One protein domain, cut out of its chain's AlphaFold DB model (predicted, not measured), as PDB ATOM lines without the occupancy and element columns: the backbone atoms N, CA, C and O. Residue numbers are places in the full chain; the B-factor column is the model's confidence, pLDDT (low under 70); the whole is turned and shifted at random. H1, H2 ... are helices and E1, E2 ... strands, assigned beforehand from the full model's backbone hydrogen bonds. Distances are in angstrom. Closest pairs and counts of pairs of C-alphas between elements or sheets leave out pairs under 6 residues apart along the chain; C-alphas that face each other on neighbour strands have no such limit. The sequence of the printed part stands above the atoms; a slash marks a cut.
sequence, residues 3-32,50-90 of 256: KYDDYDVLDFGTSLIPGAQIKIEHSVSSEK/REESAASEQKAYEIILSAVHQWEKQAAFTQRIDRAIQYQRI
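AT A GLANCE: This is residues 3 to 32 and 50 to 90 of the 256 residues of the protein "LPD34 domain-containing protein" of Pseudoflavonifractor sp. An187 (UniProt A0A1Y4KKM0). A thin ribbon of two strand pairs, E1 with E4 and E2 with E3, runs beside one long helix, H1, whose residues 50 to 63 and 83 to 89 stand free. The printed part has 71 residues, with four named strands, then one named helix; the class is mixed, both sheets antiparallel. It is extended, radius of gyration of the C-alphas 18.0 A, spans 60 by 23 by 13 A.

HOW THE PARTS SIT: E1, residues 8 to 11, and E4, residues 26 to 29, are antiparallel neighbours, N 10 to O 27 3.2 A. E3, residues 21 to 23, runs on into E4. E2, residues 15 to 17, and E3 form a hairpin, N 17 to O 21 2.8 A. The closest C-alphas of E3 and H1, residues 50 to 89, are those of Ile 22 and Val 68, 8.0 A. In H1 every O i to N i+4 pair is within hydrogen-bond range.

IN THESE COORDINATES: E1 begins at C-alpha 8, (-22.791, 43.284, -37.706). H1, 57.0 A long, ends at C-alpha 89, (-50.132, 64.413, -3.876).

THE WHOLE: Residues 33 to 49 are not printed; C-alphas 32 and 50 are 18.2 A apart. pLDDT is under 70 at residues 3 and 10 to 13.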
ATOM      1  N   LYS A   3     -22.147  48.401 -37.658       68.44
ATOM      2  CA  LYS A   3     -21.221  47.572 -38.427       68.44
ATOM      3  C   LYS A   3     -19.842  47.659 -37.801       68.44
ATOM      4  O   LYS A   3     -19.344  48.767 -37.611       68.44
ATOM      5  N   TYR A   4     -19.258  46.509 -37.510       77.19
ATOM      6  CA  TYR A   4     -17.884  46.358 -37.050       77.19
ATOM      7  C   TYR A   4     -17.071  45.653 -38.141       77.19
ATOM      8  O   TYR A   4     -17.647  45.139 -39.101       77.19
ATOM      9  N   ASP A   5     -15.742  45.656 -38.013       72.94
ATOM     10  CA  ASP A   5     -14.844  45.138 -39.055       72.94
ATOM     11  C   ASP A   5     -15.150  43.669 -39.416       72.94
ATOM     12  O   ASP A   5     -15.185  43.329 -40.598       72.94
ATOM     13  N   ASP A   6     -15.496  42.843 -38.419       73.69
ATOM     14  CA  ASP A   6     -15.714  41.399 -38.601       73.69
ATOM     15  C   ASP A   6     -17.169  40.933 -38.385       73.69
ATOM     16  O   ASP A   6     -17.495  39.774 -38.641       73.69
ATOM     17  N   TYR A   7     -18.074  41.795 -37.905       73.75
ATOM     18  CA  TYR A   7     -19.461  41.415 -37.601       73.75
ATOM     19  C   TYR A   7     -20.429  42.601 -37.612       73.75
ATOM     20  O   TYR A   7     -20.056  43.755 -37.414       73.75
ATOM     21  N   ASP A   8     -21.714  42.299 -37.783       74.75
ATOM     22  CA  ASP A   8     -22.791  43.284 -37.706       74.75
ATOM     23  C   ASP A   8     -23.646  43.058 -36.448       74.75
ATOM     24  O   ASP A   8     -23.966  41.918 -36.098       74.75
ATOM     25  N   VAL A   9     -24.060  44.150 -35.795       73.62
ATOM     26  CA  VAL A   9     -24.961  44.140 -34.629       73.62
ATOM     27  C   VAL A   9     -26.298  44.781 -34.988       73.62
ATOM     28  O   VAL A   9     -26.385  45.931 -35.441       73.62
ATOM     29  N   LEU A  10     -27.380  44.050 -34.731       64.62
ATOM     30  CA  LEU A  10     -28.745  44.561 -34.815       64.62
ATOM     31  C   LEU A  10     -29.281  44.829 -33.399       64.62
ATOM     32  O   LEU A  10     -29.470  43.894 -32.626       64.62
ATOM     33  N   ASP A  11     -29.523  46.106 -33.074       69.44
ATOM     34  CA  ASP A  11     -30.272  46.525 -31.879       69.44
ATOM     35  C   ASP A  11     -31.771  46.528 -32.208       69.44
ATOM     36  O   ASP A  11     -32.232  47.302 -33.054       69.44
ATOM     37  N   PHE A  12     -32.521  45.629 -31.568       59.25
ATOM     38  CA  PHE A  12     -33.962  45.443 -31.785       59.25
ATOM     39  C   PHE A  12     -34.836  46.205 -30.774       59.25
ATOM     40  O   PHE A  12     -36.040  45.948 -30.662       59.25
ATOM     41  N   GLY A  13     -34.264  47.163 -30.043       62.00
ATOM     42  CA  GLY A  13     -35.022  48.058 -29.170       62.00
ATOM     43  C   GLY A  13     -34.619  47.949 -27.711       62.00
ATOM     44  O   GLY A  13     -35.474  47.738 -26.839       62.00
ATOM     45  N   THR A  14     -33.326  48.119 -27.447       77.31
ATOM     46  CA  THR A  14     -32.828  48.337 -26.093       77.31
ATOM     47  C   THR A  14     -33.559  49.529 -25.475       77.31
ATOM     48  O   THR A  14     -33.546  50.640 -26.003       77.31
ATOM     49  N   SER A  15     -34.281  49.293 -24.380       82.56
ATOM     50  CA  SER A  15     -35.139  50.307 -23.759       82.56
ATOM     51  C   SER A  15     -35.163  50.182 -22.243       82.56
ATOM     52  O   SER A  15     -35.041  49.098 -21.672       82.56
ATOM     53  N   LEU A  16     -35.317  51.330 -21.590       87.69
ATOM     54  CA  LEU A  16     -35.367  51.458 -20.143       87.69
ATOM     55  C   LEU A  16     -36.581  52.305 -19.763       87.69
ATOM     56  O   LEU A  16     -36.657  53.484 -20.101       87.69
ATOM     57  N   ILE A  17     -37.501  51.705 -19.015       87.12
ATOM     58  CA  ILE A  17     -38.596  52.385 -18.328       87.12
ATOM     59  C   ILE A  17     -38.233  52.385 -16.836       87.12
ATOM     60  O   ILE A  17     -38.337  51.338 -16.183       87.12
ATOM     61  N   PRO A  18     -37.764  53.520 -16.282       86.06
ATOM     62  CA  PRO A  18     -37.331  53.601 -14.892       86.06
ATOM     63  C   PRO A  18     -38.394  53.072 -13.932       86.06
ATOM     64  O   PRO A  18     -39.570  53.403 -14.046       86.06
ATOM     65  N   GLY A  19     -37.978  52.224 -12.991       87.38
ATOM     66  CA  GLY A  19     -38.895  51.638 -12.016       87.38
ATOM     67  C   GLY A  19     -39.815  50.544 -12.561       87.38
ATOM     68  O   GLY A  19     -40.596  50.010 -11.784       87.38
ATOM     69  N   ALA A  20     -39.745  50.173 -13.842       88.38
ATOM     70  CA  ALA A  20     -40.675  49.201 -14.422       88.38
ATOM     71  C   ALA A  20     -39.998  48.116 -15.263       88.38
ATOM     72  O   ALA A  20     -40.255  46.937 -15.033       88.38
ATOM     73  N   GLN A  21     -39.160  48.486 -16.235       91.44
ATOM     74  CA  GLN A  21     -38.674  47.534 -17.233       91.44
ATOM     75  C   GLN A  21     -37.311  47.925 -17.805       91.44
ATOM     76  O   GLN A  21     -37.063  49.097 -18.084       91.44
ATOM     77  N   ILE A  22     -36.464  46.925 -18.038       93.00
ATOM     78  CA  ILE A  22     -35.287  47.011 -18.900       93.00
ATOM     79  C   ILE A  22     -35.415  45.935 -19.984       93.00
ATOM     80  O   ILE A  22     -35.826  44.810 -19.694       93.00
ATOM     81  N   LYS A  23     -35.112  46.285 -21.233       91.38
ATOM     82  CA  LYS A  23     -35.039  45.358 -22.366       91.38
ATOM     83  C   LYS A  23     -33.667  45.511 -23.011       91.38
ATOM     84  O   LYS A  23     -33.299  46.627 -23.360       91.38
ATOM     85  N   ILE A  24     -32.943  44.405 -23.158       88.12
ATOM     86  CA  ILE A  24     -31.646  44.323 -23.842       88.12
ATOM     87  C   ILE A  24     -31.762  43.155 -24.820       88.12
ATOM     88  O   ILE A  24     -31.979  42.023 -24.396       88.12
ATOM     89  N   GLU A  25     -31.690  43.434 -26.119       87.81
ATOM     90  CA  GLU A  25     -31.838  42.424 -27.171       87.81
ATOM     91  C   GLU A  25     -30.878  42.746 -28.315       87.81
ATOM     92  O   GLU A  25     -31.047  43.740 -29.019       87.81
ATOM     93  N   HIS A  26     -29.872  41.889 -28.485       85.56
ATOM     94  CA  HIS A  26     -28.855  42.012 -29.521       85.56
ATOM     95  C   HIS A  26     -28.691  40.673 -30.230       85.56
ATOM     96  O   HIS A  26     -28.697  39.620 -29.593       85.56
ATOM     97  N   SER A  27     -28.525  40.728 -31.548       85.88
ATOM     98  CA  SER A  27     -28.164  39.575 -32.370       85.88
ATOM     99  C   SER A  27     -26.934  39.914 -33.201       85.88
ATOM    100  O   SER A  27     -26.813  41.042 -33.695       85.88
ATOM    101  N   VAL A  28     -26.035  38.939 -33.331       87.81
ATOM    102  CA  VAL A  28     -24.771  39.057 -34.061       87.81
ATOM    103  C   VAL A  28     -24.754  38.027 -35.182       87.81
ATOM    104  O   VAL A  28     -25.056  36.854 -34.967       87.81
ATOM    105  N   SER A  29     -24.387  38.471 -36.382       87.62
ATOM    106  CA  SER A  29     -24.209  37.611 -37.552       87.62
ATOM    107  C   SER A  29     -22.879  37.914 -38.231       87.62
ATOM    108  O   SER A  29     -22.543  39.079 -38.434       87.62
ATOM    109  N   SER A  30     -22.160  36.863 -38.623       86.56
ATOM    110  CA  SER A  30     -20.805  36.935 -39.187       86.56
ATOM    111  C   SER A  30     -20.722  36.232 -40.552       86.56
ATOM    112  O   SER A  30     -19.759  35.538 -40.858       86.56
ATOM    113  N   GLU A  31     -21.759  36.369 -41.386       82.19
ATOM    114  CA  GLU A  31     -21.869  35.644 -42.667       82.19
ATOM    115  C   GLU A  31     -20.810  36.042 -43.712       82.19
ATOM    116  O   GLU A  31     -20.597  35.312 -44.676       82.19
ATOM    117  N   LYS A  32     -20.165  37.205 -43.549       82.81
ATOM    118  CA  LYS A  32     -19.209  37.777 -44.516       82.81
ATOM    119  C   LYS A  32     -17.781  37.910 -43.981       82.81
ATOM    120  O   LYS A  32     -16.964  38.538 -44.648       82.81
ATOM    121  N   ARG A  50     -13.004  28.083 -29.907       95.06
ATOM    122  CA  ARG A  50     -14.457  28.196 -29.747       95.06
ATOM    123  C   ARG A  50     -14.856  28.109 -28.278       95.06
ATOM    124  O   ARG A  50     -15.701  28.881 -27.834       95.06
ATOM    125  N   GLU A  51     -14.284  27.168 -27.536       96.44
ATOM    126  CA  GLU A  51     -14.557  27.003 -26.106       96.44
ATOM    127  C   GLU A  51     -14.066  28.207 -25.293       96.44
ATOM    128  O   GLU A  51     -14.790  28.685 -24.419       96.44
ATOM    129  N   GLU A  52     -12.896  28.758 -25.625       96.31
ATOM    130  CA  GLU A  52     -12.370  29.980 -25.007       96.31
ATOM    131  C   GLU A  52     -13.244  31.213 -25.304       96.31
ATOM    132  O   GLU A  52     -13.566  31.980 -24.385       96.31
ATOM    133  N   SER A  53     -13.683  31.383 -26.557       95.69
ATOM    134  CA  SER A  53     -14.602  32.457 -26.959       95.69
ATOM    135  C   SER A  53     -15.937  32.332 -26.232       95.69
ATOM    136  O   SER A  53     -16.365  33.271 -25.565       95.69
ATOM    137  N   ALA A  54     -16.552  31.144 -26.257       95.25
ATOM    138  CA  ALA A  54     -17.827  30.893 -25.591       95.25
ATOM    139  C   ALA A  54     -17.738  31.105 -24.068       95.25
ATOM    140  O   ALA A  54     -18.647  31.669 -23.460       95.25
ATOM    141  N   ALA A  55     -16.629  30.709 -23.434       96.94
ATOM    142  CA  ALA A  55     -16.400  30.977 -22.016       96.94
ATOM    143  C   ALA A  55     -16.253  32.480 -21.724       96.94
ATOM    144  O   ALA A  55     -16.683  32.956 -20.671       96.94
ATOM    145  N   SER A  56     -15.656  33.242 -22.642       96.19
ATOM    146  CA  SER A  56     -15.524  34.698 -22.526       96.19
ATOM    147  C   SER A  56     -16.866  35.412 -22.718       96.19
ATOM    148  O   SER A  56     -17.194  36.305 -21.934       96.19
ATOM    149  N   GLU A  57     -17.684  34.972 -23.677       95.62
ATOM    150  CA  GLU A  57     -19.067  35.432 -23.867       95.62
ATOM    151  C   GLU A  57     -19.920  35.172 -22.619       95.62
ATOM    152  O   GLU A  57     -20.628  36.064 -22.147       95.62
ATOM    153  N   GLN A  58     -19.790  33.986 -22.014       96.12
ATOM    154  CA  GLN A  58     -20.496  33.643 -20.780       96.12
ATOM    155  C   GLN A  58     -20.114  34.573 -19.617       96.12
ATOM    156  O   GLN A  58     -20.991  35.034 -18.885       96.12
ATOM    157  N   LYS A  59     -18.828  34.919 -19.467       96.50
ATOM    158  CA  LYS A  59     -18.379  35.898 -18.459       96.50
ATOM    159  C   LYS A  59     -18.969  37.290 -18.708       96.50
ATOM    160  O   LYS A  59     -19.378  37.957 -17.759       96.50
ATOM    161  N   ALA A  60     -19.035  37.736 -19.963       95.19
ATOM    162  CA  ALA A  60     -19.666  39.010 -20.309       95.19
ATOM    163  C   ALA A  60     -21.171  38.999 -19.986       95.19
ATOM    164  O   ALA A  60     -21.693  39.959 -19.415       95.19
ATOM    165  N   TYR A  61     -21.856  37.890 -20.271       93.94
ATOM    166  CA  TYR A  61     -23.258  37.692 -19.913       93.94
ATOM    167  C   TYR A  61     -23.491  37.748 -18.394       93.94
ATOM    168  O   TYR A  61     -24.421  38.411 -17.939       93.94
ATOM    169  N   GLU A  62     -22.620  37.138 -17.589       96.31
ATOM    170  CA  GLU A  62     -22.694  37.217 -16.123       96.31
ATOM    171  C   GLU A  62     -22.550  38.655 -15.600       96.31
ATOM    172  O   GLU A  62     -23.261  39.055 -14.673       96.31
ATOM    173  N   ILE A  63     -21.690  39.469 -16.221       96.50
ATOM    174  CA  ILE A  63     -21.578  40.899 -15.899       96.50
ATOM    175  C   ILE A  63     -22.895  41.617 -16.214       96.50
ATOM    176  O   ILE A  63     -23.391  42.367 -15.368       96.50
ATOM    177  N   ILE A  64     -23.498  41.358 -17.378       94.38
ATOM    178  CA  ILE A  64     -24.798  41.938 -17.751       94.38
ATOM    179  C   ILE A  64     -25.873  41.536 -16.736       94.38
ATOM    180  O   ILE A  64     -26.597  42.401 -16.246       94.38
ATOM    181  N   LEU A  65     -25.941  40.260 -16.348       94.81
ATOM    182  CA  LEU A  65     -26.867  39.790 -15.313       94.81
ATOM    183  C   LEU A  65     -26.660  40.513 -13.979       94.81
ATOM    184  O   LEU A  65     -27.626  40.933 -13.342       94.81
ATOM    185  N   SER A  66     -25.408  40.710 -13.564       95.38
ATOM    186  CA  SER A  66     -25.105  41.443 -12.333       95.38
ATOM    187  C   SER A  66     -25.598  42.897 -12.391       95.38
ATOM    188  O   SER A  66     -26.185  43.393 -11.424       95.38
ATOM    189  N   ALA A  67     -25.452  43.552 -13.546       94.62
ATOM    190  CA  ALA A  67     -25.953  44.899 -13.780       94.62
ATOM    191  C   ALA A  67     -27.490  44.943 -13.783       94.62
ATOM    192  O   ALA A  67     -28.073  45.861 -13.201       94.62
ATOM    193  N   VAL A  68     -28.157  43.931 -14.352       94.00
ATOM    194  CA  VAL A  68     -29.621  43.787 -14.300       94.00
ATOM    195  C   VAL A  68     -30.098  43.640 -12.853       94.00
ATOM    196  O   VAL A  68     -30.995  44.369 -12.440       94.00
ATOM    197  N   HIS A  69     -29.456  42.809 -12.030       93.56
ATOM    198  CA  HIS A  69     -29.810  42.685 -10.610       93.56
ATOM    199  C   HIS A  69     -29.587  43.972  -9.808       93.56
ATOM    200  O   HIS A  69     -30.345  44.296  -8.887       93.56
ATOM    201  N   GLN A  70     -28.544  44.734 -10.133       95.06
ATOM    202  CA  GLN A  70     -28.351  46.056  -9.544       95.06
ATOM    203  C   GLN A  70     -29.469  47.016  -9.975       95.06
ATOM    204  O   GLN A  70     -30.012  47.744  -9.136       95.06
ATOM    205  N   TRP A  71     -29.846  46.987 -11.253       94.81
ATOM    206  CA  TRP A  71     -30.967  47.757 -11.775       94.81
ATOM    207  C   TRP A  71     -32.287  47.385 -11.089       94.81
ATOM    208  O   TRP A  71     -33.013  48.291 -10.698       94.81
ATOM    209  N   GLU A  72     -32.575  46.105 -10.840       93.06
ATOM    210  CA  GLU A  72     -33.793  45.656 -10.142       93.06
ATOM    211  C   GLU A  72     -33.934  46.302  -8.757       93.06
ATOM    212  O   GLU A  72     -35.004  46.804  -8.396       93.06
ATOM    213  N   LYS A  73     -32.838  46.354  -7.984       94.50
ATOM    214  CA  LYS A  73     -32.815  47.015  -6.667       94.50
ATOM    215  C   LYS A  73     -33.135  48.502  -6.787       94.50
ATOM    216  O   LYS A  73     -33.918  49.032  -5.994       94.50
ATOM    217  N   GLN A  74     -32.556  49.163  -7.785       93.50
ATOM    218  CA  GLN A  74     -32.805  50.578  -8.034       93.50
ATOM    219  C   GLN A  74     -34.237  50.821  -8.524       93.50
ATOM    220  O   GLN A  74     -34.894  51.741  -8.050       93.50
ATOM    221  N   ALA A  75     -34.756  49.976  -9.415       90.00
ATOM    222  CA  ALA A  75     -36.116  50.055  -9.928       90.00
ATOM    223  C   ALA A  75     -37.143  49.894  -8.800       90.00
ATOM    224  O   ALA A  75     -38.080  50.688  -8.702       90.00
ATOM    225  N   ALA A  76     -36.928  48.945  -7.885       91.81
ATOM    226  CA  ALA A  76     -37.757  48.791  -6.694       91.81
ATOM    227  C   ALA A  76     -37.729  50.042  -5.796       91.81
ATOM    228  O   ALA A  76     -38.755  50.422  -5.230       91.81
ATOM    229  N   PHE A  77     -36.575  50.705  -5.667       92.44
ATOM    230  CA  PHE A  77     -36.464  51.960  -4.926       92.44
ATOM    231  C   PHE A  77     -37.196  53.114  -5.625       92.44
ATOM    232  O   PHE A  77     -37.962  53.822  -4.972       92.44
ATOM    233  N   THR A  78     -37.059  53.243  -6.947       88.75
ATOM    234  CA  THR A  78     -37.820  54.208  -7.753       88.75
ATOM    235  C   THR A  78     -39.325  54.015  -7.566       88.75
ATOM    236  O   THR A  78     -40.013  54.973  -7.230       88.75
ATOM    237  N   GLN A  79     -39.834  52.776  -7.621       87.69
ATOM    238  CA  GLN A  79     -41.255  52.509  -7.355       87.69
ATOM    239  C   GLN A  79     -41.693  52.956  -5.955       87.69
ATOM    240  O   GLN A  79     -42.811  53.441  -5.780       87.69
ATOM    241  N   ARG A  80     -40.848  52.783  -4.930       88.69
ATOM    242  CA  ARG A  80     -41.162  53.252  -3.569       88.69
ATOM    243  C   ARG A  80     -41.257  54.774  -3.516       88.69
ATOM    244  O   ARG A  80     -42.172  55.285  -2.873       88.69
ATOM    245  N   ILE A  81     -40.359  55.479  -4.204       89.81
ATOM    246  CA  ILE A  81     -40.406  56.939  -4.327       89.81
ATOM    247  C   ILE A  81     -41.680  57.367  -5.058       89.81
ATOM    248  O   ILE A  81     -42.408  58.213  -4.543       89.81
ATOM    249  N   ASP A  82     -42.002  56.755  -6.196       88.25
ATOM    250  CA  ASP A  82     -43.204  57.094  -6.965       88.25
ATOM    251  C   ASP A  82     -44.473  56.908  -6.133       88.25
ATOM    252  O   ASP A  82     -45.362  57.763  -6.136       88.25
ATOM    253  N   ARG A  83     -44.538  55.828  -5.346       86.69
ATOM    254  CA  ARG A  83     -45.622  55.610  -4.381       86.69
ATOM    255  C   ARG A  83     -45.659  56.723  -3.334       86.69
ATOM    256  O   ARG A  83     -46.727  57.280  -3.108       86.69
ATOM    257  N   ALA A  84     -44.528  57.087  -2.729       86.81
ATOM    258  CA  ALA A  84     -44.460  58.176  -1.751       86.81
ATOM    259  C   ALA A  84     -44.921  59.523  -2.341       86.81
ATOM    260  O   ALA A  84     -45.686  60.248  -1.704       86.81
ATOM    261  N   ILE A  85     -44.539  59.823  -3.586       87.50
ATOM    262  CA  ILE A  85     -45.003  61.010  -4.314       87.50
ATOM    263  C   ILE A  85     -46.523  60.954  -4.515       87.50
ATOM    264  O   ILE A  85     -47.202  61.960  -4.306       87.50
ATOM    265  N   GLN A  86     -47.082  59.799  -4.893       84.44
ATOM    266  CA  GLN A  86     -48.536  59.630  -5.016       84.44
ATOM    267  C   GLN A  86     -49.253  59.901  -3.690       84.44
ATOM    268  O   GLN A  86     -50.252  60.616  -3.691       84.44
ATOM    269  N   TYR A  87     -48.729  59.396  -2.569       83.44
ATOM    270  CA  TYR A  87     -49.275  59.688  -1.241       83.44
ATOM    271  C   TYR A  87     -49.261  61.181  -0.927       83.44
ATOM    272  O   TYR A  87     -50.273  61.722  -0.497       83.44
ATOM    273  N   GLN A  88     -48.139  61.859  -1.172       82.50
ATOM    274  CA  GLN A  88     -48.000  63.283  -0.870       82.50
ATOM    275  C   GLN A  88     -48.890  64.172  -1.753       82.50
ATOM    276  O   GLN A  88     -49.303  65.251  -1.335       82.50
ATOM    277  N   ARG A  89     -49.203  63.720  -2.973       85.25
ATOM    278  CA  ARG A  89     -50.132  64.413  -3.876       85.25
ATOM    279  C   ARG A  89     -51.590  64.311  -3.441       85.25
ATOM    280  O   ARG A  89     -52.402  65.087  -3.938       85.25
ATOM    281  N   ILE A  90     -51.940  63.368  -2.567       82.25
ATOM    282  CA  ILE A  90     -53.296  63.272  -2.030       82.25
ATOM    283  C   ILE A  90     -53.429  64.347  -0.949       82.25
ATOM    284  O   ILE A  90     -52.755  64.259   0.079       82.25
TER     285      ILE A  90